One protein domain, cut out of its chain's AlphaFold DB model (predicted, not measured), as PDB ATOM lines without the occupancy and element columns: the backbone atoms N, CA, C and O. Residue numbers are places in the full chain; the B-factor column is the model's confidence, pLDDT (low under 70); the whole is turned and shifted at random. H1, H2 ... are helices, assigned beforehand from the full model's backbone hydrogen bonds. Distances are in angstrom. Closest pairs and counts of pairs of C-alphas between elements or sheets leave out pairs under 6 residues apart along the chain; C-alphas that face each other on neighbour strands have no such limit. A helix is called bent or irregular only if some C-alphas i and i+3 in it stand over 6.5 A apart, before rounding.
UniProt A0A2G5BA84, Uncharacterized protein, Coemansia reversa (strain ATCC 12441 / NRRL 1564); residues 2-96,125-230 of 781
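AT A GLANCE: This is residues 2 to 96 and 125 to 230 of the 781 residues of an uncharacterized protein of Coemansia reversa (strain ATCC 12441 / NRRL 1564) (UniProt A0A2G5BA84). Long helices lie side by side in a slab: bent H4 and H6 in its middle, H1 and H7 at opposite edges, H2 and the longest, H5, over one side. Short H3 crosses one end; residues 166 to 174 stick out there. The printed part has 201 residues, helices H1 to H7 in order, no named strand: all helix. It is compact, with a radius of gyration of the C-alphas of 19.2 A, and spans 65 by 43 by 23 A.

IN THESE COORDINATES: H5, residues 126 to 169, begins at (142.346, 120.354, 135.687); its end C-alphas are 58.7 A apart. H6, residues 179 to 205, is irregular: C-alphas 200 and 203 are 7.1 A apart. H1 is residues 2 to 27, H2 33 to 60, H3 62 to 67. H4, residues 70 to 91, assigned as one helix by hydrogen bonds, is bent, C-alphas 78 and 81 being 6.9 A apart, into H4a, 70 to 78, and H4b, 81 to 91. H7, residues 215 to 230, ends at (110.486, 126.681, 109.183).

HOW THE PARTS SIT: H5 and H6 touch as a hairpin at a shallow tilt of 24 degrees, the C-alphas of Leu 144 and Ile 191 closest, 6.2 A. H6 and H7 touch as another, closest at C-alphas of Gly 192 and Ala 222, 4.3 A. H1, H2, H4b and H5 form an up-and-down bundle, each running against the one before. Every O i to N i+4 pair is within hydrogen-bond range except in H5, 38 of 40, H6, 21 of 23, and H7, 11 of 12.

THE WHOLE: Residues 97 to 124 are cut out; C-alphas 96 and 125 are 19.4 A apart. pLDDT is under 70 at residues 91 to 96, 158 to 178 and 202 to 216.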
ATOM      1  N   GLU A   2     130.840 142.804  89.759       73.00
ATOM      2  CA  GLU A   2     130.258 142.068  90.902       73.00
ATOM      3  C   GLU A   2     130.867 140.667  91.099       73.00
ATOM      4  O   GLU A   2     131.384 140.394  92.174       73.00
ATOM      5  N   LYS A   3     130.983 139.847  90.042       82.06
ATOM      6  CA  LYS A   3     131.620 138.512  90.133       82.06
ATOM      7  C   LYS A   3     133.058 138.513  90.679       82.06
ATOM      8  O   LYS A   3     133.427 137.616  91.421       82.06
ATOM      9  N   ASP A   4     133.871 139.517  90.336       85.50
ATOM     10  CA  ASP A   4     135.256 139.613  90.835       85.50
ATOM     11  C   ASP A   4     135.288 139.972  92.331       85.50
ATOM     12  O   ASP A   4     136.140 139.486  93.071       85.50
ATOM     13  N   ALA A   5     134.335 140.781  92.806       83.50
ATOM     14  CA  ALA A   5     134.189 141.083  94.228       83.50
ATOM     15  C   ALA A   5     133.690 139.863  95.024       83.50
ATOM     16  O   ALA A   5     134.227 139.578  96.094       83.50
ATOM     17  N   GLU A   6     132.727 139.112  94.482       87.00
ATOM     18  CA  GLU A   6     132.238 137.859  95.074       87.00
ATOM     19  C   GLU A   6     133.359 136.825  95.220       87.00
ATOM     20  O   GLU A   6     133.532 136.215  96.276       87.00
ATOM     21  N   GLU A   7     134.157 136.645  94.170       89.12
ATOM     22  CA  GLU A   7     135.253 135.683  94.174       89.12
ATOM     23  C   GLU A   7     136.379 136.106  95.126       89.12
ATOM     24  O   GLU A   7     136.936 135.272  95.840       89.12
ATOM     25  N   LYS A   8     136.678 137.412  95.205       90.12
ATOM     26  CA  LYS A   8     137.610 137.966  96.199       90.12
ATOM     27  C   LYS A   8     137.128 137.735  97.628       90.12
ATOM     28  O   LYS A   8     137.943 137.353  98.465       90.12
ATOM     29  N   PHE A   9     135.836 137.925  97.900       91.69
ATOM     30  CA  PHE A   9     135.245 137.632  99.205       91.69
ATOM     31  C   PHE A   9     135.398 136.145  99.551       91.69
ATOM     32  O   PHE A   9     135.986 135.821 100.580       91.69
ATOM     33  N   LYS A  10     134.983 135.235  98.657       90.25
ATOM     34  CA  LYS A  10     135.109 133.780  98.869       90.25
ATOM     35  C   LYS A  10     136.560 133.354  99.109       90.25
ATOM     36  O   LYS A  10     136.831 132.628 100.062       90.25
ATOM     37  N   ARG A  11     137.504 133.852  98.298       92.00
ATOM     38  CA  ARG A  11     138.945 133.587  98.466       92.00
ATOM     39  C   ARG A  11     139.472 134.086  99.811       92.00
ATOM     40  O   ARG A  11     140.242 133.380 100.456       92.00
ATOM     41  N   HIS A  12     139.053 135.274 100.243       93.00
ATOM     42  CA  HIS A  12     139.444 135.816 101.542       93.00
ATOM     43  C   HIS A  12     138.911 134.958 102.698       93.00
ATOM     44  O   HIS A  12     139.698 134.537 103.544       93.00
ATOM     45  N   CYS A  13     137.614 134.630 102.697       91.25
ATOM     46  CA  CYS A  13     137.000 133.776 103.716       91.25
ATOM     47  C   CYS A  13     137.672 132.399 103.788       91.25
ATOM     48  O   CYS A  13     137.963 131.912 104.880       91.25
ATOM     49  N   HIS A  14     137.977 131.795 102.634       90.69
ATOM     50  CA  HIS A  14     138.676 130.515 102.571       90.69
ATOM     51  C   HIS A  14     140.080 130.596 103.182       90.69
ATOM     52  O   HIS A  14     140.412 129.793 104.052       90.69
ATOM     53  N   GLY A  15     140.870 131.609 102.806       92.25
ATOM     54  CA  GLY A  15     142.215 131.806 103.353       92.25
ATOM     55  C   GLY A  15     142.220 132.036 104.869       92.25
ATOM     56  O   GLY A  15     143.049 131.465 105.577       92.25
ATOM     57  N   VAL A  16     141.263 132.811 105.393       91.75
ATOM     58  CA  VAL A  16     141.094 132.993 106.846       91.75
ATOM     59  C   VAL A  16     140.689 131.676 107.522       91.75
ATOM     60  O   VAL A  16     141.231 131.333 108.573       91.75
ATOM     61  N   GLY A  17     139.792 130.895 106.913       89.56
ATOM     62  CA  GLY A  17     139.390 129.582 107.423       89.56
ATOM     63  C   GLY A  17     140.537 128.570 107.478       89.56
ATOM     64  O   GLY A  17     140.692 127.853 108.466       89.56
ATOM     65  N   GLU A  18     141.379 128.501 106.446       91.62
ATOM     66  CA  GLU A  18     142.583 127.658 106.452       91.62
ATOM     67  C   GLU A  18     143.579 128.083 107.532       91.62
ATOM     68  O   GLU A  18     144.098 127.230 108.263       91.62
ATOM     69  N   TYR A  19     143.798 129.392 107.680       94.56
ATOM     70  CA  TYR A  19     144.645 129.945 108.732       94.56
ATOM     71  C   TYR A  19     144.152 129.536 110.127       94.56
ATOM     72  O   TYR A  19     144.919 128.987 110.921       94.56
ATOM     73  N   MET A  20     142.860 129.719 110.420       92.31
ATOM     74  CA  MET A  20     142.305 129.367 111.731       92.31
ATOM     75  C   MET A  20     142.339 127.860 111.988       92.31
ATOM     76  O   MET A  20     142.737 127.443 113.073       92.31
ATOM     77  N   ARG A  21     142.059 127.018 110.985       90.75
ATOM     78  CA  ARG A  21     142.216 125.555 111.104       90.75
ATOM     79  C   ARG A  21     143.664 125.129 111.351       90.75
ATOM     80  O   ARG A  21     143.906 124.155 112.069       90.75
ATOM     81  N   ALA A  22     144.651 125.838 110.804       91.81
ATOM     82  CA  ALA A  22     146.053 125.625 111.160       91.81
ATOM     83  C   ALA A  22     146.324 125.989 112.631       91.81
ATOM     84  O   ALA A  22     146.918 125.186 113.351       91.81
ATOM     85  N   ARG A  23     145.804 127.126 113.110       93.81
ATOM     86  CA  ARG A  23     145.932 127.545 114.516       93.81
ATOM     87  C   ARG A  23     145.215 126.617 115.498       93.81
ATOM     88  O   ARG A  23     145.787 126.298 116.536       93.81
ATOM     89  N   TYR A  24     144.041 126.085 115.158       92.12
ATOM     90  CA  TYR A  24     143.372 125.056 115.966       92.12
ATOM     91  C   TYR A  24     144.252 123.809 116.123       92.12
ATOM     92  O   TYR A  24     144.433 123.312 117.232       92.12
ATOM     93  N   ARG A  25     144.916 123.353 115.050       89.88
ATOM     94  CA  ARG A  25     145.888 122.244 115.128       89.88
ATOM     95  C   ARG A  25     147.119 122.566 115.985       89.88
ATOM     96  O   ARG A  25     147.750 121.640 116.496       89.88
ATOM     97  N   GLU A  26     147.476 123.835 116.148       92.19
ATOM     98  CA  GLU A  26     148.551 124.269 117.049       92.19
ATOM     99  C   GLU A  26     148.103 124.321 118.511       92.19
ATOM    100  O   GLU A  26     148.849 123.838 119.365       92.19
ATOM    101  N   LEU A  27     146.877 124.791 118.800       90.00
ATOM    102  CA  LEU A  27     146.285 124.746 120.151       90.00
ATOM    103  C   LEU A  27     146.364 123.341 120.739       90.00
ATOM    104  O   LEU A  27     146.667 123.154 121.916       90.00
ATOM    105  N   ARG A  28     146.176 122.335 119.881       85.06
ATOM    106  CA  ARG A  28     146.244 120.926 120.253       85.06
ATOM    107  C   ARG A  28     147.572 120.481 120.866       85.06
ATOM    108  O   ARG A  28     147.607 119.455 121.546       85.06
ATOM    109  N   LYS A  29     148.649 121.212 120.581       88.75
ATOM    110  CA  LYS A  29     150.025 120.916 121.002       88.75
ATOM    111  C   LYS A  29     150.467 121.778 122.189       88.75
ATOM    112  O   LYS A  29     151.592 121.612 122.665       88.75
ATOM    113  N   CYS A  30     149.628 122.707 122.647       87.69
ATOM    114  CA  CYS A  30     149.950 123.576 123.768       87.69
ATOM    115  C   CYS A  30     150.106 122.778 125.062       87.69
ATOM    116  O   CYS A  30     149.338 121.869 125.344       87.69
ATOM    117  N   LYS A  31     151.113 123.150 125.856       87.75
ATOM    118  CA  LYS A  31     151.381 122.560 127.179       87.75
ATOM    119  C   LYS A  31     151.234 123.560 128.322       87.75
ATOM    120  O   LYS A  31     151.446 123.207 129.472       87.75
ATOM    121  N   THR A  32     150.967 124.827 128.006       90.06
ATOM    122  CA  THR A  32     150.865 125.897 129.000       90.06
ATOM    123  C   THR A  32     149.667 126.778 128.693       90.06
ATOM    124  O   THR A  32     149.380 127.058 127.525       90.06
ATOM    125  N   GLN A  33     149.017 127.269 129.746       90.50
ATOM    126  CA  GLN A  33     147.889 128.192 129.642       90.50
ATOM    127  C   GLN A  33     148.263 129.490 128.911       90.50
ATOM    128  O   GLN A  33     147.460 130.031 128.160       90.50
ATOM    129  N   HIS A  34     149.496 129.983 129.079       92.75
ATOM    130  CA  HIS A  34     149.948 131.214 128.426       92.75
ATOM    131  C   HIS A  34     150.015 131.079 126.898       92.75
ATOM    132  O   HIS A  34     149.474 131.922 126.187       92.75
ATOM    133  N   THR A  35     150.635 130.008 126.385       93.06
ATOM    134  CA  THR A  35     150.689 129.747 124.935       93.06
ATOM    135  C   THR A  35     149.293 129.543 124.359       93.06
ATOM    136  O   THR A  35     148.995 130.017 123.267       93.06
ATOM    137  N   LEU A  36     148.439 128.863 125.118       93.19
ATOM    138  CA  LEU A  36     147.075 128.562 124.726       93.19
ATOM    139  C   LEU A  36     146.231 129.850 124.630       93.19
ATOM    140  O   LEU A  36     145.611 130.095 123.600       93.19
ATOM    141  N   ASN A  37     146.319 130.737 125.628       93.88
ATOM    142  CA  ASN A  37     145.706 132.070 125.593       93.88
ATOM    143  C   ASN A  37     146.216 132.928 124.428       93.88
ATOM    144  O   ASN A  37     145.429 133.621 123.791       93.88
ATOM    145  N   ALA A  38     147.523 132.900 124.144       94.62
ATOM    146  CA  ALA A  38     148.109 133.688 123.062       94.62
ATOM    147  C   ALA A  38     147.589 133.245 121.684       94.62
ATOM    148  O   ALA A  38     147.186 134.084 120.880       94.62
ATOM    149  N   LEU A  39     147.547 131.932 121.430       94.62
ATOM    150  CA  LEU A  39     146.995 131.384 120.188       94.62
ATOM    151  C   LEU A  39     145.485 131.609 120.081       94.62
ATOM    152  O   LEU A  39     144.997 131.940 119.004       94.62
ATOM    153  N   TRP A  40     144.744 131.470 121.183       95.44
ATOM    154  CA  TRP A  40     143.313 131.771 121.190       95.44
ATOM    155  C   TRP A  40     143.034 133.249 120.909       95.44
ATOM    156  O   TRP A  40     142.113 133.565 120.164       95.44
ATOM    157  N   GLY A  41     143.854 134.154 121.452       95.81
ATOM    158  CA  GLY A  41     143.776 135.585 121.168       95.81
ATOM    159  C   GLY A  41     143.999 135.906 119.689       95.81
ATOM    160  O   GLY A  41     143.246 136.690 119.121       95.81
ATOM    161  N   ASP A  42     144.978 135.260 119.050       94.62
ATOM    162  CA  ASP A  42     145.218 135.384 117.604       94.62
ATOM    163  C   ASP A  42     144.008 134.898 116.786       94.62
ATOM    164  O   ASP A  42     143.499 135.609 115.919       94.62
ATOM    165  N   ILE A  43     143.470 133.722 117.128       94.81
ATOM    166  CA  ILE A  43     142.249 133.186 116.509       94.81
ATOM    167  C   ILE A  43     141.075 134.156 116.686       94.81
ATOM    168  O   ILE A  43     140.355 134.425 115.728       94.81
ATOM    169  N   LEU A  44     140.885 134.708 117.887       94.62
ATOM    170  CA  LEU A  44     139.790 135.625 118.192       94.62
ATOM    171  C   LEU A  44     139.829 136.882 117.312       94.62
ATOM    172  O   LEU A  44     138.792 137.285 116.797       94.62
ATOM    173  N   VAL A  45     141.008 137.469 117.085       95.44
ATOM    174  CA  VAL A  45     141.155 138.650 116.213       95.44
ATOM    175  C   VAL A  45     140.685 138.346 114.790       95.44
ATOM    176  O   VAL A  45     139.936 139.128 114.201       95.44
ATOM    177  N   HIS A  46     141.074 137.193 114.244       94.81
ATOM    178  CA  HIS A  46     140.662 136.783 112.902       94.81
ATOM    179  C   HIS A  46     139.173 136.420 112.819       94.81
ATOM    180  O   HIS A  46     138.520 136.781 111.838       94.81
ATOM    181  N   ARG A  47     138.621 135.778 113.858       95.31
ATOM    182  CA  ARG A  47     137.182 135.492 113.981       95.31
ATOM    183  C   ARG A  47     136.359 136.777 113.941       95.31
ATOM    184  O   ARG A  47     135.468 136.886 113.106       95.31
ATOM    185  N   LEU A  48     136.698 137.758 114.780       95.19
ATOM    186  CA  LEU A  48     135.980 139.035 114.852       95.19
ATOM    187  C   LEU A  48     136.114 139.842 113.553       95.19
ATOM    188  O   LEU A  48     135.131 140.382 113.060       95.19
ATOM    189  N   SER A  49     137.296 139.853 112.931       95.00
ATOM    190  CA  SER A  49     137.472 140.525 111.637       95.00
ATOM    191  C   SER A  49     136.609 139.913 110.529       95.00
ATOM    192  O   SER A  49     136.113 140.646 109.672       95.00
ATOM    193  N   LEU A  50     136.463 138.583 110.498       95.19
ATOM    194  CA  LEU A  50     135.613 137.910 109.515       95.19
ATOM    195  C   LEU A  50     134.125 138.107 109.834       95.19
ATOM    196  O   LEU A  50     133.332 138.310 108.918       95.19
ATOM    197  N   GLN A  51     133.766 138.093 111.119       97.06
ATOM    198  CA  GLN A  51     132.423 138.399 111.608       97.06
ATOM    199  C   GLN A  51     131.958 139.772 111.106       97.06
ATOM    200  O   GLN A  51     130.939 139.848 110.423       97.06
ATOM    201  N   ASP A  52     132.753 140.822 111.335       96.00
ATOM    202  CA  ASP A  52     132.440 142.193 110.908       96.00
ATOM    203  C   ASP A  52     132.279 142.311 109.385       96.00
ATOM    204  O   ASP A  52     131.432 143.057 108.886       96.00
ATOM    205  N   LEU A  53     133.097 141.582 108.619       95.62
ATOM    206  CA  LEU A  53     133.023 141.581 107.160       95.62
ATOM    207  C   LEU A  53     131.726 140.927 106.665       95.62
ATOM    208  O   LEU A  53     131.051 141.482 105.792       95.62
ATOM    209  N   CYS A  54     131.374 139.764 107.218       95.75
ATOM    210  CA  CYS A  54     130.125 139.077 106.901       95.75
ATOM    211  C   CYS A  54     128.912 139.923 107.304       95.75
ATOM    212  O   CYS A  54     127.984 140.059 106.510       95.75
ATOM    213  N   GLU A  55     128.943 140.545 108.483       94.88
ATOM    214  CA  GLU A  55     127.890 141.435 108.978       94.88
ATOM    215  C   GLU A  55     127.616 142.588 108.025       94.88
ATOM    216  O   GLU A  55     126.480 142.813 107.610       94.88
ATOM    217  N   GLN A  56     128.671 143.308 107.636       94.38
ATOM    218  CA  GLN A  56     128.546 144.447 106.736       94.38
ATOM    219  C   GLN A  56     127.938 144.033 105.401       94.38
ATOM    220  O   GLN A  56     127.144 144.785 104.837       94.38
ATOM    221  N   LEU A  57     128.293 142.849 104.898       92.31
ATOM    222  CA  LEU A  57     127.741 142.337 103.654       92.31
ATOM    223  C   LEU A  57     126.264 141.953 103.812       92.31
ATOM    224  O   LEU A  57     125.454 142.364 102.983       92.31
ATOM    225  N   ILE A  58     125.909 141.246 104.891       92.00
ATOM    226  CA  ILE A  58     124.529 140.839 105.205       92.00
ATOM    227  C   ILE A  58     123.623 142.063 105.368       92.00
ATOM    228  O   ILE A  58     122.562 142.112 104.755       92.00
ATOM    229  N   LEU A  59     124.048 143.068 106.136       89.69
ATOM    230  CA  LEU A  59     123.223 144.236 106.463       89.69
ATOM    231  C   LEU A  59     123.126 145.270 105.337       89.69
ATOM    232  O   LEU A  59     122.159 146.030 105.292       89.69
ATOM    233  N   ARG A  60     124.138 145.374 104.463       89.50
ATOM    234  CA  ARG A  60     124.155 146.378 103.378       89.50
ATOM    235  C   ARG A  60     123.687 145.821 102.043       89.50
ATOM    236  O   ARG A  60     123.087 146.560 101.264       89.50
ATOM    237  N   HIS A  61     123.982 144.552 101.763       88.88
ATOM    238  CA  HIS A  61     123.698 143.910 100.481       88.88
ATOM    239  C   HIS A  61     123.195 142.463 100.667       88.88
ATOM    240  O   HIS A  61     123.893 141.526 100.269       88.88
ATOM    241  N   PRO A  62     121.980 142.255 101.215       85.38
ATOM    242  CA  PRO A  62     121.445 140.922 101.518       85.38
ATOM    243  C   PRO A  62     121.429 139.951 100.327       85.38
ATOM    244  O   PRO A  62     121.744 138.774 100.479       85.38
ATOM    245  N   SER A  63     121.120 140.430  99.119       83.38
ATOM    246  CA  SER A  63     121.114 139.599  97.906       83.38
ATOM    247  C   SER A  63     122.509 139.086  97.539       83.38
ATOM    248  O   SER A  63     122.690 137.900  97.266       83.38
ATOM    249  N   VAL A  64     123.522 139.956  97.605       88.19
ATOM    250  CA  VAL A  64     124.927 139.578  97.389       88.19
ATOM    251  C   VAL A  64     125.391 138.641  98.499       88.19
ATOM    252  O   VAL A  64     126.024 137.629  98.212       88.19
ATOM    253  N   ALA A  65     125.034 138.932  99.753       89.62
ATOM    254  CA  ALA A  65     125.331 138.075 100.896       89.62
ATOM    255  C   ALA A  65     124.763 136.659 100.714       89.62
ATOM    256  O   ALA A  65     125.472 135.690 100.981       89.62
ATOM    257  N   ASN A  66     123.535 136.530 100.199       85.56
ATOM    258  CA  ASN A  66     122.926 135.239  99.879       85.56
ATOM    259  C   ASN A  66     123.670 134.531  98.730       85.56
ATOM    260  O   ASN A  66     124.022 133.361  98.861       85.56
ATOM    261  N   ALA A  67     123.997 135.247  97.648       85.19
ATOM    262  CA  ALA A  67     124.702 134.694  96.485       85.19
ATOM    263  C   ALA A  67     126.115 134.169  96.811       85.19
ATOM    264  O   ALA A  67     126.572 133.172  96.242       85.19
ATOM    265  N   VAL A  68     126.818 134.816  97.746       88.69
ATOM    266  CA  VAL A  68     128.137 134.359  98.213       88.69
ATOM    267  C   VAL A  68     128.082 133.487  99.464       88.69
ATOM    268  O   VAL A  68     129.137 133.045  99.917       88.69
ATOM    269  N   ALA A  69     126.886 133.238 100.000       89.19
ATOM    270  CA  ALA A  69     126.650 132.516 101.246       89.19
ATOM    271  C   ALA A  69     127.446 133.080 102.443       89.19
ATOM    272  O   ALA A  69     128.075 132.343 103.205       89.19
ATOM    273  N   ALA A  70     127.445 134.406 102.605       91.81
ATOM    274  CA  ALA A  70     128.188 135.104 103.657       91.81
ATOM    275  C   ALA A  70     127.816 134.622 105.069       91.81
ATOM    276  O   ALA A  70     128.685 134.440 105.919       91.81
ATOM    277  N   ASP A  71     126.532 134.347 105.303       91.75
ATOM    278  CA  ASP A  71     126.025 133.819 106.568       91.75
ATOM    279  C   ASP A  71     126.549 132.405 106.876       91.75
ATOM    280  O   ASP A  71     126.788 132.077 108.038       91.75
ATOM    281  N   ARG A  72     126.832 131.592 105.848       89.56
ATOM    282  CA  ARG A  72     127.455 130.275 106.039       89.56
ATOM    283  C   ARG A  72     128.908 130.396 106.468       89.56
ATOM    284  O   ARG A  72     129.339 129.638 107.329       89.56
ATOM    285  N   TYR A  73     129.662 131.336 105.897       92.62
ATOM    286  CA  TYR A  73     131.032 131.611 106.341       92.62
ATOM    287  C   TYR A  73     131.057 132.151 107.769       92.62
ATOM    288  O   TYR A  73     131.871 131.694 108.571       92.62
ATOM    289  N   LEU A  74     130.131 133.060 108.091       95.06
ATOM    290  CA  LEU A  74     129.913 133.538 109.452       95.06
ATOM    291  C   LEU A  74     129.673 132.360 110.405       95.06
ATOM    292  O   LEU A  74     130.419 132.186 111.357       95.06
ATOM    293  N   TRP A  75     128.700 131.493 110.132       95.25
ATOM    294  CA  TRP A  75     128.434 130.358 111.012       95.25
ATOM    295  C   TRP A  75     129.605 129.374 111.088       95.25
ATOM    296  O   TRP A  75     130.112 129.097 112.175       95.25
ATOM    297  N   ARG A  76     130.051 128.859 109.937       90.31
ATOM    298  CA  ARG A  76     131.007 127.750 109.847       90.31
ATOM    299  C   ARG A  76     132.361 128.117 110.440       90.31
ATOM    300  O   ARG A  76     132.860 127.432 111.323       90.31
ATOM    301  N   ILE A  77     132.939 129.207 109.948       91.69
ATOM    302  CA  ILE A  77     134.322 129.566 110.241       91.69
ATOM    303  C   ILE A  77     134.416 130.338 111.564       91.69
ATOM    304  O   ILE A  77     135.346 130.113 112.337       91.69
ATOM    305  N   VAL A  78     133.468 131.244 111.849       94.62
ATOM    306  CA  VAL A  78     133.538 132.080 113.061       94.62
ATOM    307  C   VAL A  78     133.064 131.318 114.293       94.62
ATOM    308  O   VAL A  78     133.673 131.472 115.345       94.62
ATOM    309  N   TYR A  79     132.021 130.490 114.218       95.12
ATOM    310  CA  TYR A  79     131.460 129.852 115.418       95.12
ATOM    311  C   TYR A  79     131.620 128.338 115.431       95.12
ATOM    312  O   TYR A  79     132.181 127.793 116.381       95.12
ATOM    313  N   TYR A  80     131.152 127.652 114.393       92.19
ATOM    314  CA  TYR A  80     131.051 126.196 114.387       92.19
ATOM    315  C   TYR A  80     132.416 125.505 114.513       92.19
ATOM    316  O   TYR A  80     132.578 124.681 115.408       92.19
ATOM    317  N   ASP A  81     133.417 125.878 113.709       91.06
ATOM    318  CA  ASP A  81     134.761 125.280 113.773       91.06
ATOM    319  C   ASP A  81     135.403 125.471 115.163       91.06
ATOM    320  O   ASP A  81     136.004 124.544 115.714       91.06
ATOM    321  N   ALA A  82     135.215 126.647 115.773       92.38
ATOM    322  CA  ALA A  82     135.688 126.946 117.124       92.38
ATOM    323  C   ALA A  82     134.995 126.063 118.177       92.38
ATOM    324  O   ALA A  82     135.658 125.461 119.024       92.38
ATOM    325  N   ILE A  83     133.664 125.946 118.095       89.88
ATOM    326  CA  ILE A  83     132.853 125.083 118.963       89.88
ATOM    327  C   ILE A  83     133.299 123.623 118.816       89.88
ATOM    328  O   ILE A  83     133.517 122.943 119.818       89.88
ATOM    329  N   VAL A  84     133.469 123.130 117.587       86.94
ATOM    330  CA  VAL A  84     133.909 121.758 117.303       86.94
ATOM    331  C   VAL A  84     135.296 121.490 117.877       86.94
ATOM    332  O   VAL A  84     135.499 120.433 118.472       86.94
ATOM    333  N   GLU A  85     136.236 122.428 117.773       88.69
ATOM    334  CA  GLU A  85     137.572 122.251 118.347       88.69
ATOM    335  C   GLU A  85     137.520 122.118 119.876       88.69
ATOM    336  O   GLU A  85     138.074 121.166 120.434       88.69
ATOM    337  N   CYS A  86     136.781 123.004 120.555       88.94
ATOM    338  CA  CYS A  86     136.564 122.901 121.998       88.94
ATOM    339  C   CYS A  86     135.896 121.565 122.373       88.94
ATOM    340  O   CYS A  86     136.303 120.905 123.332       88.94
ATOM    341  N   ARG A  87     134.907 121.113 121.589       83.94
ATOM    342  CA  ARG A  87     134.214 119.830 121.798       83.94
ATOM    343  C   ARG A  87     135.145 118.633 121.629       83.94
ATOM    344  O   ARG A  87     135.108 117.735 122.466       83.94
ATOM    345  N   LYS A  88     135.966 118.603 120.571       84.00
ATOM    346  CA  LYS A  88     136.947 117.531 120.314       84.00
ATOM    347  C   LYS A  88     137.897 117.406 121.511       84.00
ATOM    348  O   LYS A  88     138.134 116.301 121.990       84.00
ATOM    349  N   ARG A  89     138.350 118.536 122.064       82.31
ATOM    350  CA  ARG A  89     139.205 118.593 123.261       82.31
ATOM    351  C   ARG A  89     138.528 118.064 124.521       82.31
ATOM    352  O   ARG A  89     139.143 117.297 125.247       82.31
ATOM    353  N   LEU A  90     137.268 118.413 124.761       80.06
ATOM    354  CA  LEU A  90     136.531 117.955 125.944       80.06
ATOM    355  C   LEU A  90     136.108 116.475 125.854       80.06
ATOM    356  O   LEU A  90     136.172 115.758 126.852       80.06
ATOM    357  N   ARG A  91     135.718 115.994 124.662       68.06
ATOM    358  CA  ARG A  91     135.275 114.604 124.420       68.06
ATOM    359  C   ARG A  91     136.389 113.571 124.528       68.06
ATOM    360  O   ARG A  91     136.114 112.464 124.973       68.06
ATOM    361  N   LEU A  92     137.634 113.925 124.198       54.00
ATOM    362  CA  LEU A  92     138.796 113.039 124.384       54.00
ATOM    363  C   LEU A  92     138.992 112.580 125.843       54.00
ATOM    364  O   LEU A  92     139.800 111.691 126.097       54.00
ATOM    365  N   HIS A  93     138.255 113.156 126.801       46.69
ATOM    366  CA  HIS A  93     138.394 112.865 128.226       46.69
ATOM    367  C   HIS A  93     137.080 112.529 128.944       46.69
ATOM    368  O   HIS A  93     137.107 112.313 130.155       46.69
ATOM    369  N   VAL A  94     135.944 112.469 128.235       43.84
ATOM    370  CA  VAL A  94     134.646 112.085 128.814       43.84
ATOM    371  C   VAL A  94     133.999 111.003 127.940       43.84
ATOM    372  O   VAL A  94     133.601 111.307 126.814       43.84
ATOM    373  N   PRO A  95     133.858 109.754 128.428       40.56
ATOM    374  CA  PRO A  95     133.144 108.705 127.707       40.56
ATOM    375  C   PRO A  95     131.682 109.113 127.484       40.56
ATOM    376  O   PRO A  95     130.932 109.337 128.434       40.56
ATOM    377  N   LEU A  96     131.267 109.199 126.217       38.66
ATOM    378  CA  LEU A  96     129.908 109.591 125.812       38.66
ATOM    379  C   LEU A  96     128.814 108.629 126.323       38.66
ATOM    380  O   LEU A  96     127.666 109.045 126.452       38.66
ATOM    381  N   GLU A 125     144.898 118.070 132.303       82.56
ATOM    382  CA  GLU A 125     145.134 118.779 133.552       82.56
ATOM    383  C   GLU A 125     143.885 119.605 133.902       82.56
ATOM    384  O   GLU A 125     143.180 120.099 133.020       82.56
ATOM    385  N   GLU A 126     143.583 119.727 135.197       83.06
ATOM    386  CA  GLU A 126     142.346 120.354 135.687       83.06
ATOM    387  C   GLU A 126     142.161 121.777 135.139       83.06
ATOM    388  O   GLU A 126     141.084 122.113 134.646       83.06
ATOM    389  N   TRP A 127     143.243 122.560 135.098       86.38
ATOM    390  CA  TRP A 127     143.239 123.909 134.530       86.38
ATOM    391  C   TRP A 127     142.944 123.923 133.023       86.38
ATOM    392  O   TRP A 127     142.323 124.861 132.532       86.38
ATOM    393  N   GLU A 128     143.385 122.908 132.266       86.94
ATOM    394  CA  GLU A 128     143.166 122.839 130.817       86.94
ATOM    395  C   GLU A 128     141.699 122.513 130.536       86.94
ATOM    396  O   GLU A 128     141.067 123.139 129.686       86.94
ATOM    397  N   ARG A 129     141.125 121.582 131.308       85.25
ATOM    398  CA  ARG A 129     139.692 121.281 131.261       85.25
ATOM    399  C   ARG A 129     138.859 122.519 131.590       85.25
ATOM    400  O   ARG A 129     137.965 122.853 130.817       85.25
ATOM    401  N   GLU A 130     139.158 123.197 132.697       85.88
ATOM    402  CA  GLU A 130     138.463 124.426 133.099       85.88
ATOM    403  C   GLU A 130     138.549 125.490 131.998       85.88
ATOM    404  O   GLU A 130     137.536 126.077 131.614       85.88
ATOM    405  N   TRP A 131     139.731 125.667 131.407       90.88
ATOM    406  CA  TRP A 131     139.937 126.612 130.318       90.88
ATOM    407  C   TRP A 131     139.054 126.316 129.099       90.88
ATOM    408  O   TRP A 131     138.384 127.221 128.589       90.88
ATOM    409  N   TRP A 132     139.013 125.063 128.630       89.69
ATOM    410  CA  TRP A 132     138.195 124.677 127.473       89.69
ATOM    411  C   TRP A 132     136.699 124.848 127.745       89.69
ATOM    412  O   TRP A 132     135.959 125.264 126.852       89.69
ATOM    413  N   MET A 133     136.256 124.592 128.977       86.12
ATOM    414  CA  MET A 133     134.864 124.755 129.401       86.12
ATOM    415  C   MET A 133     134.434 126.223 129.453       86.12
ATOM    416  O   MET A 133     133.394 126.588 128.896       86.12
ATOM    417  N   VAL A 134     135.256 127.081 130.065       88.38
ATOM    418  CA  VAL A 134     135.026 128.534 130.103       88.38
ATOM    419  C   VAL A 134     135.012 129.105 128.687       88.38
ATOM    420  O   VAL A 134     134.124 129.885 128.340       88.38
ATOM    421  N   THR A 135     135.949 128.673 127.843       91.62
ATOM    422  CA  THR A 135     136.040 129.119 126.449       91.62
ATOM    423  C   THR A 135     134.811 128.705 125.644       91.62
ATOM    424  O   THR A 135     134.205 129.551 124.992       91.62
ATOM    425  N   LEU A 136     134.379 127.444 125.742       91.50
ATOM    426  CA  LEU A 136     133.183 126.955 125.054       91.50
ATOM    427  C   LEU A 136     131.910 127.690 125.508       91.50
ATOM    428  O   LEU A 136     131.091 128.082 124.682       91.50
ATOM    429  N   THR A 137     131.768 127.937 126.810       88.25
ATOM    430  CA  THR A 137     130.629 128.697 127.356       88.25
ATOM    431  C   THR A 137     130.621 130.132 126.849       88.25
ATOM    432  O   THR A 137     129.580 130.649 126.442       88.25
ATOM    433  N   THR A 138     131.793 130.769 126.836       90.44
ATOM    434  CA  THR A 138     131.961 132.132 126.326       90.44
ATOM    435  C   THR A 138     131.601 132.198 124.846       90.44
ATOM    436  O   THR A 138     130.846 133.083 124.460       90.44
ATOM    437  N   LEU A 139     132.042 131.222 124.045       93.25
ATOM    438  CA  LEU A 139     131.685 131.110 122.629       93.25
ATOM    439  C   LEU A 139     130.179 130.988 122.408       93.25
ATOM    440  O   LEU A 139     129.652 131.633 121.508       93.25
ATOM    441  N   PHE A 140     129.475 130.183 123.206       92.19
ATOM    442  CA  PHE A 140     128.023 130.065 123.067       92.19
ATOM    443  C   PHE A 140     127.304 131.378 123.388       92.19
ATOM    444  O   PHE A 140     126.414 131.783 122.644       92.19
ATOM    445  N   ASN A 141     127.707 132.063 124.461       90.25
ATOM    446  CA  ASN A 141     127.114 133.344 124.845       90.25
ATOM    447  C   ASN A 141     127.420 134.447 123.820       90.25
ATOM    448  O   ASN A 141     126.534 135.225 123.474       90.25
ATOM    449  N   GLU A 142     128.655 134.485 123.311       93.50
ATOM    450  CA  GLU A 142     129.084 135.367 122.222       93.50
ATOM    451  C   GLU A 142     128.240 135.123 120.966       93.50
ATOM    452  O   GLU A 142     127.649 136.062 120.438       93.50
ATOM    453  N   ALA A 143     128.121 133.863 120.529       94.62
ATOM    454  CA  ALA A 143     127.359 133.489 119.343       94.62
ATOM    455  C   ALA A 143     125.871 133.837 119.475       94.62
ATOM    456  O   ALA A 143     125.304 134.414 118.552       94.62
ATOM    457  N   LEU A 144     125.235 133.529 120.612       91.88
ATOM    458  CA  LEU A 144     123.826 133.864 120.840       91.88
ATOM    459  C   LEU A 144     123.598 135.373 120.836       91.88
ATOM    460  O   LEU A 144     122.735 135.843 120.099       91.88
ATOM    461  N   GLY A 145     124.379 136.125 121.619       91.75
ATOM    462  CA  GLY A 145     124.229 137.578 121.700       91.75
ATOM    463  C   GLY A 145     124.444 138.251 120.346       91.75
ATOM    464  O   GLY A 145     123.682 139.137 119.961       91.75
ATOM    465  N   TYR A 146     125.439 137.784 119.589       96.38
ATOM    466  CA  TYR A 146     125.721 138.296 118.257       96.38
ATOM    467  C   TYR A 146     124.629 137.947 117.239       96.38
ATOM    468  O   TYR A 146     124.092 138.837 116.583       96.38
ATOM    469  N   LEU A 147     124.272 136.664 117.107       94.94
ATOM    470  CA  LEU A 147     123.298 136.208 116.111       94.94
ATOM    471  C   LEU A 147     121.898 136.765 116.382       94.94
ATOM    472  O   LEU A 147     121.191 137.084 115.429       94.94
ATOM    473  N   GLN A 148     121.505 136.928 117.649       90.69
ATOM    474  CA  GLN A 148     120.262 137.615 118.014       90.69
ATOM    475  C   GLN A 148     120.309 139.096 117.625       90.69
ATOM    476  O   GLN A 148     119.381 139.582 116.985       90.69
ATOM    477  N   GLY A 149     121.412 139.794 117.914       91.12
ATOM    478  CA  GLY A 149     121.585 141.187 117.495       91.12
ATOM    479  C   GLY A 149     121.549 141.361 115.973       91.12
ATOM    480  O   GLY A 149     120.909 142.284 115.470       91.12
ATOM    481  N   LEU A 150     122.181 140.451 115.227       92.44
ATOM    482  CA  LEU A 150     122.127 140.431 113.765       92.44
ATOM    483  C   LEU A 150     120.705 140.156 113.262       92.44
ATOM    484  O   LEU A 150     120.228 140.839 112.355       92.44
ATOM    485  N   LEU A 151     120.013 139.183 113.860       87.50
ATOM    486  CA  LEU A 151     118.630 138.848 113.532       87.50
ATOM    487  C   LEU A 151     117.699 140.045 113.740       87.50
ATOM    488  O   LEU A 151     116.886 140.322 112.860       87.50
ATOM    489  N   ASP A 152     117.823 140.761 114.856       85.69
ATOM    490  CA  ASP A 152     117.013 141.945 115.155       85.69
ATOM    491  C   ASP A 152     117.251 143.050 114.120       85.69
ATOM    492  O   ASP A 152     116.303 143.643 113.605       85.69
ATOM    493  N   GLN A 153     118.509 143.290 113.743       87.38
ATOM    494  CA  GLN A 153     118.855 144.293 112.733       87.38
ATOM    495  C   GLN A 153     118.305 143.946 111.345       87.38
ATOM    496  O   GLN A 153     117.703 144.802 110.693       87.38
ATOM    497  N   VAL A 154     118.459 142.694 110.900       83.31
ATOM    498  CA  VAL A 154     117.908 142.234 109.613       83.31
ATOM    499  C   VAL A 154     116.375 142.235 109.651       83.31
ATOM    500  O   VAL A 154     115.729 142.641 108.686       83.31
ATOM    501  N   SER A 155     115.770 141.849 110.777       74.81
ATOM    502  CA  SER A 155     114.312 141.842 110.949       74.81
ATOM    503  C   SER A 155     113.725 143.254 110.922       74.81
ATOM    504  O   SER A 155     112.702 143.467 110.281       74.81
ATOM    505  N   LEU A 156     114.393 144.242 111.524       75.44
ATOM    506  CA  LEU A 156     113.998 145.654 111.437       75.44
ATOM    507  C   LEU A 156     114.033 146.176 109.993       75.44
ATOM    508  O   LEU A 156     113.128 146.904 109.576       75.44
ATOM    509  N   GLN A 157     115.045 145.794 109.209       70.06
ATOM    510  CA  GLN A 157     115.102 146.120 107.779       70.06
ATOM    511  C   GLN A 157     113.956 145.448 107.008       70.06
ATOM    512  O   GLN A 157     113.322 146.074 106.155       70.06
ATOM    513  N   LEU A 158     113.640 144.196 107.348       67.25
ATOM    514  CA  LEU A 158     112.528 143.455 106.764       67.25
ATOM    515  C   LEU A 158     111.164 144.023 107.142       67.25
ATOM    516  O   LEU A 158     110.303 144.057 106.277       67.25
ATOM    517  N   GLU A 159     110.933 144.496 108.365       63.88
ATOM    518  CA  GLU A 159     109.663 145.127 108.761       63.88
ATOM    519  C   GLU A 159     109.405 146.430 107.993       63.88
ATOM    520  O   GLU A 159     108.281 146.705 107.568       63.88
ATOM    521  N   GLN A 160     110.459 147.198 107.722       56.25
ATOM    522  CA  GLN A 160     110.384 148.373 106.850       56.25
ATOM    523  C   GLN A 160     110.072 147.985 105.395       56.25
ATOM    524  O   GLN A 160     109.374 148.716 104.686       56.25
ATOM    525  N   CYS A 161     110.541 146.813 104.957       47.53
ATOM    526  CA  CYS A 161     110.243 146.259 103.640       47.53
ATOM    527  C   CYS A 161     108.876 145.558 103.583       47.53
ATOM    528  O   CYS A 161     108.231 145.602 102.539       47.53
ATOM    529  N   SER A 162     108.388 144.965 104.676       46.09
ATOM    530  CA  SER A 162     107.221 144.075 104.723       46.09
ATOM    531  C   SER A 162     105.906 144.813 104.512       46.09
ATOM    532  O   SER A 162     104.994 144.248 103.919       46.09
ATOM    533  N   LEU A 163     105.815 146.098 104.870       41.47
ATOM    534  CA  LEU A 163     104.661 146.933 104.520       41.47
ATOM    535  C   LEU A 163     104.574 147.151 102.999       41.47
ATOM    536  O   LEU A 163     103.502 147.085 102.407       41.47
ATOM    537  N   LYS A 164     105.725 147.352 102.346       42.06
ATOM    538  CA  LYS A 164     105.848 147.501 100.888       42.06
ATOM    539  C   LYS A 164     105.692 146.150 100.173       42.06
ATOM    540  O   LYS A 164     105.124 146.083  99.087       42.06
ATOM    541  N   TYR A 165     106.146 145.073 100.815       43.22
ATOM    542  CA  TYR A 165     106.084 143.698 100.333       43.22
ATOM    543  C   TYR A 165     104.679 143.111 100.443       43.22
ATOM    544  O   TYR A 165     104.222 142.490  99.501       43.22
ATOM    545  N   ALA A 166     103.948 143.360 101.529       39.94
ATOM    546  CA  ALA A 166     102.554 142.946 101.673       39.94
ATOM    547  C   ALA A 166     101.660 143.601 100.607       39.94
ATOM    548  O   ALA A 166     100.752 142.956 100.093       39.94
ATOM    549  N   ILE A 167     101.954 144.847 100.218       39.97
ATOM    550  CA  ILE A 167     101.256 145.555  99.133       39.97
ATOM    551  C   ILE A 167     101.582 144.939  97.753       39.97
ATOM    552  O   ILE A 167     100.687 144.794  96.918       39.97
ATOM    553  N   ASN A 168     102.826 144.508  97.518       39.84
ATOM    554  CA  ASN A 168     103.260 143.927  96.237       39.84
ATOM    555  C   ASN A 168     102.977 142.413  96.103       39.84
ATOM    556  O   ASN A 168     102.643 141.931  95.028       39.84
ATOM    557  N   TYR A 169     103.033 141.653  97.197       39.72
ATOM    558  CA  TYR A 169     102.744 140.214  97.248       39.72
ATOM    559  C   TYR A 169     101.264 139.911  96.975       39.72
ATOM    560  O   TYR A 169     100.923 138.856  96.451       39.72
ATOM    561  N   ILE A 170     100.367 140.855  97.284       40.25
ATOM    562  CA  ILE A 170      98.943 140.762  96.926       40.25
ATOM    563  C   ILE A 170      98.727 140.955  95.412       40.25
ATOM    564  O   ILE A 170      97.684 140.558  94.895       40.25
ATOM    565  N   THR A 171      99.681 141.549  94.688       37.66
ATOM    566  CA  THR A 171      99.480 141.991  93.299       37.66
ATOM    567  C   THR A 171     100.203 141.163  92.233       37.66
ATOM    568  O   THR A 171      99.814 141.281  91.073       37.66
ATOM    569  N   ASP A 172     101.165 140.294  92.572       34.34
ATOM    570  CA  ASP A 172     101.957 139.575  91.560       34.34
ATOM    571  C   ASP A 172     102.359 138.144  91.990       34.34
ATOM    572  O   ASP A 172     102.998 137.937  93.022       34.34
ATOM    573  N   THR A 173     101.986 137.128  91.200       35.41
ATOM    574  CA  THR A 173     102.122 135.689  91.526       35.41
ATOM    575  C   THR A 173     103.510 135.096  91.245       35.41
ATOM    576  O   THR A 173     103.709 133.896  91.426       35.41
ATOM    577  N   GLN A 174     104.490 135.904  90.829       36.62
ATOM    578  CA  GLN A 174     105.852 135.448  90.495       36.62
ATOM    579  C   GLN A 174     106.943 135.841  91.507       36.62
ATOM    580  O   GLN A 174     108.132 135.643  91.239       36.62
ATOM    581  N   TYR A 175     106.596 136.375  92.680       42.75
ATOM    582  CA  TYR A 175     107.613 136.842  93.625       42.75
ATOM    583  C   TYR A 175     108.310 135.688  94.372       42.75
ATOM    584  O   TYR A 175     107.753 135.083  95.288       42.75
ATOM    585  N   ARG A 176     109.566 135.409  93.979       46.72
ATOM    586  CA  ARG A 176     110.549 134.619  94.749       46.72
ATOM    587  C   ARG A 176     110.607 135.141  96.189       46.72
ATOM    588  O   ARG A 176     110.520 136.353  96.383       46.72
ATOM    589  N   SER A 177     110.781 134.262  97.183       54.12
ATOM    590  CA  SER A 177     111.057 134.736  98.546       54.12
ATOM    591  C   SER A 177     112.276 135.672  98.498       54.12
ATOM    592  O   SER A 177     113.255 135.336  97.826       54.12
ATOM    593  N   PRO A 178     112.225 136.858  99.127       63.97
ATOM    594  CA  PRO A 178     113.360 137.769  99.132       63.97
ATOM    595  C   PRO A 178     114.556 137.047  99.743       63.97
ATOM    596  O   PRO A 178     114.396 136.361 100.756       63.97
ATOM    597  N   ASP A 179     115.743 137.206  99.157       70.69
ATOM    598  CA  ASP A 179     117.008 136.651  99.665       70.69
ATOM    599  C   ASP A 179     117.190 136.897 101.182       70.69
ATOM    600  O   ASP A 179     117.769 136.089 101.908       70.69
ATOM    601  N   GLU A 180     116.600 137.981 101.682       72.69
ATOM    602  CA  GLU A 180     116.540 138.397 103.084       72.69
ATOM    603  C   GLU A 180     115.782 137.407 103.994       72.69
ATOM    604  O   GLU A 180     116.233 137.125 105.102       72.69
ATOM    605  N   PHE A 181     114.670 136.816 103.539       75.19
ATOM    606  CA  PHE A 181     113.942 135.798 104.315       75.19
ATOM    607  C   PHE A 181     114.740 134.496 104.422       75.19
ATOM    608  O   PHE A 181     114.690 133.821 105.454       75.19
ATOM    609  N   GLN A 182     115.511 134.152 103.384       78.06
ATOM    610  CA  GLN A 182     116.398 132.991 103.432       78.06
ATOM    611  C   GLN A 182     117.534 133.199 104.439       78.06
ATOM    612  O   GLN A 182     117.847 132.270 105.186       78.06
ATOM    613  N   LEU A 183     118.103 134.408 104.497       81.50
ATOM    614  CA  LEU A 183     119.115 134.793 105.485       81.50
ATOM    615  C   LEU A 183     118.566 134.734 106.916       81.50
ATOM    616  O   LEU A 183     119.149 134.057 107.759       81.50
ATOM    617  N   VAL A 184     117.414 135.361 107.181       83.19
ATOM    618  CA  VAL A 184     116.768 135.333 108.508       83.19
ATOM    619  C   VAL A 184     116.494 133.913 108.972       83.19
ATOM    620  O   VAL A 184     116.795 133.549 110.109       83.19
ATOM    621  N   ARG A 185     115.967 133.077 108.079       83.94
ATOM    622  CA  ARG A 185     115.759 131.661 108.359       83.94
ATOM    623  C   ARG A 185     117.058 130.960 108.758       83.94
ATOM    624  O   ARG A 185     117.055 130.242 109.753       83.94
ATOM    625  N   ARG A 186     118.149 131.127 108.000       87.31
ATOM    626  CA  ARG A 186     119.428 130.462 108.309       87.31
ATOM    627  C   ARG A 186     120.005 130.950 109.637       87.31
ATOM    628  O   ARG A 186     120.456 130.123 110.421       87.31
ATOM    629  N   ILE A 187     119.864 132.238 109.958       90.00
ATOM    630  CA  ILE A 187     120.238 132.781 111.273       90.00
ATOM    631  C   ILE A 187     119.426 132.121 112.401       90.00
ATOM    632  O   ILE A 187     120.018 131.698 113.391       90.00
ATOM    633  N   TYR A 188     118.106 131.945 112.252       86.69
ATOM    634  CA  TYR A 188     117.305 131.199 113.237       86.69
ATOM    635  C   TYR A 188     117.796 129.759 113.426       86.69
ATOM    636  O   TYR A 188     117.849 129.282 114.559       86.69
ATOM    637  N   VAL A 189     118.177 129.075 112.340       88.94
ATOM    638  CA  VAL A 189     118.767 127.730 112.421       88.94
ATOM    639  C   VAL A 189     120.076 127.761 113.212       88.94
ATOM    640  O   VAL A 189     120.256 126.934 114.097       88.94
ATOM    641  N   TYR A 190     120.952 128.739 112.973       93.56
ATOM    642  CA  TYR A 190     122.212 128.869 113.713       93.56
ATOM    643  C   TYR A 190     121.996 129.147 115.204       93.56
ATOM    644  O   TYR A 190     122.669 128.553 116.041       93.56
ATOM    645  N   ILE A 191     121.021 129.986 115.562       91.06
ATOM    646  CA  ILE A 191     120.650 130.217 116.967       91.06
ATOM    647  C   ILE A 191     120.161 128.907 117.610       91.06
ATOM    648  O   ILE A 191     120.589 128.565 118.715       91.06
ATOM    649  N   GLY A 192     119.316 128.144 116.908       88.50
ATOM    650  CA  GLY A 192     118.867 126.826 117.363       88.50
ATOM    651  C   GLY A 192     120.014 125.829 117.534       88.50
ATOM    652  O   GLY A 192     120.051 125.097 118.527       88.50
ATOM    653  N   ASP A 193     120.996 125.846 116.624       89.19
ATOM    654  CA  ASP A 193     122.193 125.006 116.698       89.19
ATOM    655  C   ASP A 193     122.996 125.324 117.974       89.19
ATOM    656  O   ASP A 193     123.433 124.398 118.664       89.19
ATOM    657  N   VAL A 194     123.136 126.608 118.338       90.69
ATOM    658  CA  VAL A 194     123.821 127.023 119.575       90.69
ATOM    659  C   VAL A 194     123.067 126.572 120.825       90.69
ATOM    660  O   VAL A 194     123.693 125.982 121.704       90.69
ATOM    661  N   TYR A 195     121.746 126.773 120.906       87.94
ATOM    662  CA  TYR A 195     120.953 126.298 122.051       87.94
ATOM    663  C   TYR A 195     121.029 124.779 122.215       87.94
ATOM    664  O   TYR A 195     121.215 124.277 123.325       87.94
ATOM    665  N   ARG A 196     120.968 124.037 121.103       87.25
ATOM    666  CA  ARG A 196     121.153 122.584 121.114       87.25
ATOM    667  C   ARG A 196     122.541 122.210 121.632       87.25
ATOM    668  O   ARG A 196     122.653 121.323 122.473       87.25
ATOM    669  N   TYR A 197     123.607 122.854 121.154       86.06
ATOM    670  CA  TYR A 197     124.950 122.557 121.657       86.06
ATOM    671  C   TYR A 197     125.092 122.908 123.136       86.06
ATOM    672  O   TYR A 197     125.632 122.097 123.885       86.06
ATOM    673  N   GLN A 198     124.552 124.038 123.591       84.00
ATOM    674  CA  GLN A 198     124.500 124.342 125.018       84.00
ATOM    675  C   GLN A 198     123.813 123.220 125.792       84.00
ATOM    676  O   GLN A 198     124.419 122.711 126.723       84.00
ATOM    677  N   TYR A 199     122.631 122.758 125.371       81.25
ATOM    678  CA  TYR A 199     121.933 121.635 126.008       81.25
ATOM    679  C   TYR A 199     122.805 120.372 126.110       81.25
ATOM    680  O   TYR A 199     122.916 119.783 127.183       81.25
ATOM    681  N   MET A 200     123.489 119.988 125.026       75.94
ATOM    682  CA  MET A 200     124.343 118.792 125.004       75.94
ATOM    683  C   MET A 200     125.564 118.890 125.929       75.94
ATOM    684  O   MET A 200     126.077 117.866 126.380       75.94
ATOM    685  N   TYR A 201     126.061 120.104 126.178       72.88
ATOM    686  CA  TYR A 201     127.303 120.339 126.917       72.88
ATOM    687  C   TYR A 201     127.088 120.928 128.315       72.88
ATOM    688  O   TYR A 201     128.003 120.874 129.135       72.88
ATOM    689  N   LEU A 202     125.882 121.404 128.632       67.06
ATOM    690  CA  LEU A 202     125.524 121.931 129.946       67.06
ATOM    691  C   LEU A 202     125.745 120.916 131.073       67.06
ATOM    692  O   LEU A 202     126.329 121.320 132.071       67.06
ATOM    693  N   PRO A 203     125.414 119.613 130.921       63.72
ATOM    694  CA  PRO A 203     125.704 118.617 131.951       63.72
ATOM    695  C   PRO A 203     127.195 118.512 132.292       63.72
ATOM    696  O   PRO A 203     127.547 118.246 133.439       63.72
ATOM    697  N   LEU A 204     128.084 118.765 131.321       60.09
ATOM    698  CA  LEU A 204     129.526 118.842 131.575       60.09
ATOM    699  C   LEU A 204     129.891 120.148 132.300       60.09
ATOM    700  O   LEU A 204     130.796 120.147 133.131       60.09
ATOM    701  N   LEU A 205     129.201 121.253 131.991       56.41
ATOM    702  CA  LEU A 205     129.441 122.598 132.537       56.41
ATOM    703  C   LEU A 205     128.927 122.763 133.977       56.41
ATOM    704  O   LEU A 205     129.515 123.502 134.763       56.41
ATOM    705  N   THR A 206     127.869 122.047 134.361       53.09
ATOM    706  CA  THR A 206     127.264 122.108 135.705       53.09
ATOM    707  C   THR A 206     128.028 121.339 136.782       53.09
ATOM    708  O   THR A 206     127.746 121.529 137.963       53.09
ATOM    709  N   TYR A 207     129.039 120.534 136.427       46.88
ATOM    710  CA  TYR A 207     129.966 119.968 137.422       46.88
ATOM    711  C   TYR A 207     130.827 121.044 138.114       46.88
ATOM    712  O   TYR A 207     131.419 120.775 139.157       46.88
ATOM    713  N   SER A 208     130.852 122.276 137.590       43.84
ATOM    714  CA  SER A 208     131.493 123.439 138.207       43.84
ATOM    715  C   SER A 208     130.469 124.522 138.585       43.84
ATOM    716  O   SER A 208     130.321 125.512 137.883       43.84
ATOM    717  N   ASN A 209     129.761 124.341 139.705       36.84
ATOM    718  CA  ASN A 209     129.197 125.394 140.577       36.84
ATOM    719  C   ASN A 209     128.360 126.565 139.989       36.84
ATOM    720  O   ASN A 209     128.155 127.554 140.696       36.84
ATOM    721  N   ILE A 210     127.810 126.494 138.773       43.00
ATOM    722  CA  ILE A 210     126.916 127.542 138.241       43.00
ATOM    723  C   ILE A 210     125.482 126.997 138.197       43.00
ATOM    724  O   ILE A 210     125.204 125.981 137.568       43.00
ATOM    725  N   GLY A 211     124.597 127.638 138.964       41.91
ATOM    726  CA  GLY A 211     123.282 127.123 139.339       41.91
ATOM    727  C   GLY A 211     122.305 126.876 138.188       41.91
ATOM    728  O   GLY A 211     122.215 127.661 137.253       41.91
ATOM    729  N   THR A 212     121.549 125.782 138.332       41.59
ATOM    730  CA  THR A 212     120.133 125.585 137.962       41.59
ATOM    731  C   THR A 212     119.595 126.314 136.723       41.59
ATOM    732  O   THR A 212     118.495 126.864 136.764       41.59
ATOM    733  N   THR A 213     120.305 126.313 135.600       50.34
ATOM    734  CA  THR A 213     119.629 126.475 134.309       50.34
ATOM    735  C   THR A 213     118.873 125.185 134.033       50.34
ATOM    736  O   THR A 213     119.493 124.140 133.841       50.34
ATOM    737  N   ASP A 214     117.544 125.263 134.077       58.06
ATOM    738  CA  ASP A 214     116.643 124.176 133.704       58.06
ATOM    739  C   ASP A 214     116.991 123.722 132.281       58.06
ATOM    740  O   ASP A 214     116.752 124.444 131.309       58.06
ATOM    741  N   THR A 215     117.636 122.563 132.153       57.44
ATOM    742  CA  THR A 215     118.094 122.015 130.871       57.44
ATOM    743  C   THR A 215     116.932 121.829 129.898       57.44
ATOM    744  O   THR A 215     117.140 121.961 128.693       57.44
ATOM    745  N   GLY A 216     115.706 121.621 130.395       60.75
ATOM    746  CA  GLY A 216     114.499 121.579 129.570       60.75
ATOM    747  C   GLY A 216     114.274 122.878 128.790       60.75
ATOM    748  O   GLY A 216     113.954 122.837 127.604       60.75
ATOM    749  N   SER A 217     114.559 124.036 129.394       74.25
ATOM    750  CA  SER A 217     114.353 125.342 128.752       74.25
ATOM    751  C   SER A 217     115.220 125.557 127.503       74.25
ATOM    752  O   SER A 217     114.761 126.164 126.539       74.25
ATOM    753  N   LEU A 218     116.449 125.026 127.469       76.75
ATOM    754  CA  LEU A 218     117.347 125.170 126.315       76.75
ATOM    755  C   LEU A 218     116.889 124.329 125.120       76.75
ATOM    756  O   LEU A 218     116.982 124.782 123.978       76.75
ATOM    757  N   LEU A 219     116.384 123.121 125.379       77.31
ATOM    758  CA  LEU A 219     115.844 122.254 124.334       77.31
ATOM    759  C   LEU A 219     114.581 122.869 123.717       77.31
ATOM    760  O   LEU A 219     114.457 122.900 122.493       77.31
ATOM    761  N   GLU A 220     113.702 123.444 124.545       77.56
ATOM    762  CA  GLU A 220     112.513 124.164 124.069       77.56
ATOM    763  C   GLU A 220     112.867 125.428 123.277       77.56
ATOM    764  O   GLU A 220     112.264 125.703 122.240       77.56
ATOM    765  N   LEU A 221     113.892 126.179 123.693       81.31
ATOM    766  CA  LEU A 221     114.394 127.329 122.933       81.31
ATOM    767  C   LEU A 221     114.963 126.911 121.566       81.31
ATOM    768  O   LEU A 221     114.697 127.565 120.550       81.31
ATOM    769  N   ALA A 222     115.705 125.800 121.507       83.50
ATOM    770  CA  ALA A 222     116.171 125.227 120.246       83.50
ATOM    771  C   ALA A 222     114.988 124.794 119.358       83.50
ATOM    772  O   ALA A 222     114.944 125.110 118.169       83.50
ATOM    773  N   ARG A 223     113.976 124.134 119.934       77.94
ATOM    774  CA  ARG A 223     112.767 123.713 119.208       77.94
ATOM    775  C   ARG A 223     112.006 124.916 118.650       77.94
ATOM    776  O   ARG A 223     111.678 124.941 117.463       77.94
ATOM    777  N   TRP A 224     111.788 125.940 119.471       80.88
ATOM    778  CA  TRP A 224     111.109 127.171 119.074       80.88
ATOM    779  C   TRP A 224     111.829 127.880 117.921       80.88
ATOM    780  O   TRP A 224     111.192 128.293 116.951       80.88
ATOM    781  N   THR A 225     113.161 127.985 117.981       78.69
ATOM    782  CA  THR A 225     113.957 128.648 116.934       78.69
ATOM    783  C   THR A 225     113.917 127.900 115.602       78.69
ATOM    784  O   THR A 225     113.683 128.530 114.568       78.69
ATOM    785  N   TYR A 226     114.043 126.569 115.592       81.19
ATOM    786  CA  TYR A 226     113.901 125.792 114.354       81.19
ATOM    787  C   TYR A 226     112.485 125.847 113.781       81.19
ATOM    788  O   TYR A 226     112.311 125.999 112.569       81.19
ATOM    789  N   ALA A 227     111.462 125.788 114.632       70.44
ATOM    790  CA  ALA A 227     110.088 125.926 114.178       70.44
ATOM    791  C   ALA A 227     109.815 127.324 113.597       70.44
ATOM    792  O   ALA A 227     109.120 127.457 112.587       70.44
ATOM    793  N   ARG A 228     110.422 128.371 114.170       73.88
ATOM    794  CA  ARG A 228     110.369 129.730 113.624       73.88
ATOM    795  C   ARG A 228     111.083 129.832 112.277       73.88
ATOM    796  O   ARG A 228     110.527 130.437 111.362       73.88
ATOM    797  N   ALA A 229     112.251 129.202 112.123       72.06
ATOM    798  CA  ALA A 229     112.955 129.123 110.843       72.06
ATOM    799  C   ALA A 229     112.069 128.486 109.760       72.06
ATOM    800  O   ALA A 229     111.894 129.050 108.680       72.06
ATOM    801  N   ARG A 230     111.435 127.353 110.076       70.06
ATOM    802  CA  ARG A 230     110.486 126.681 109.183       70.06
ATOM    803  C   ARG A 230     109.282 127.562 108.841       70.06
ATOM    804  O   ARG A 230     108.878 127.617 107.687       70.06
TER     805      ARG A 230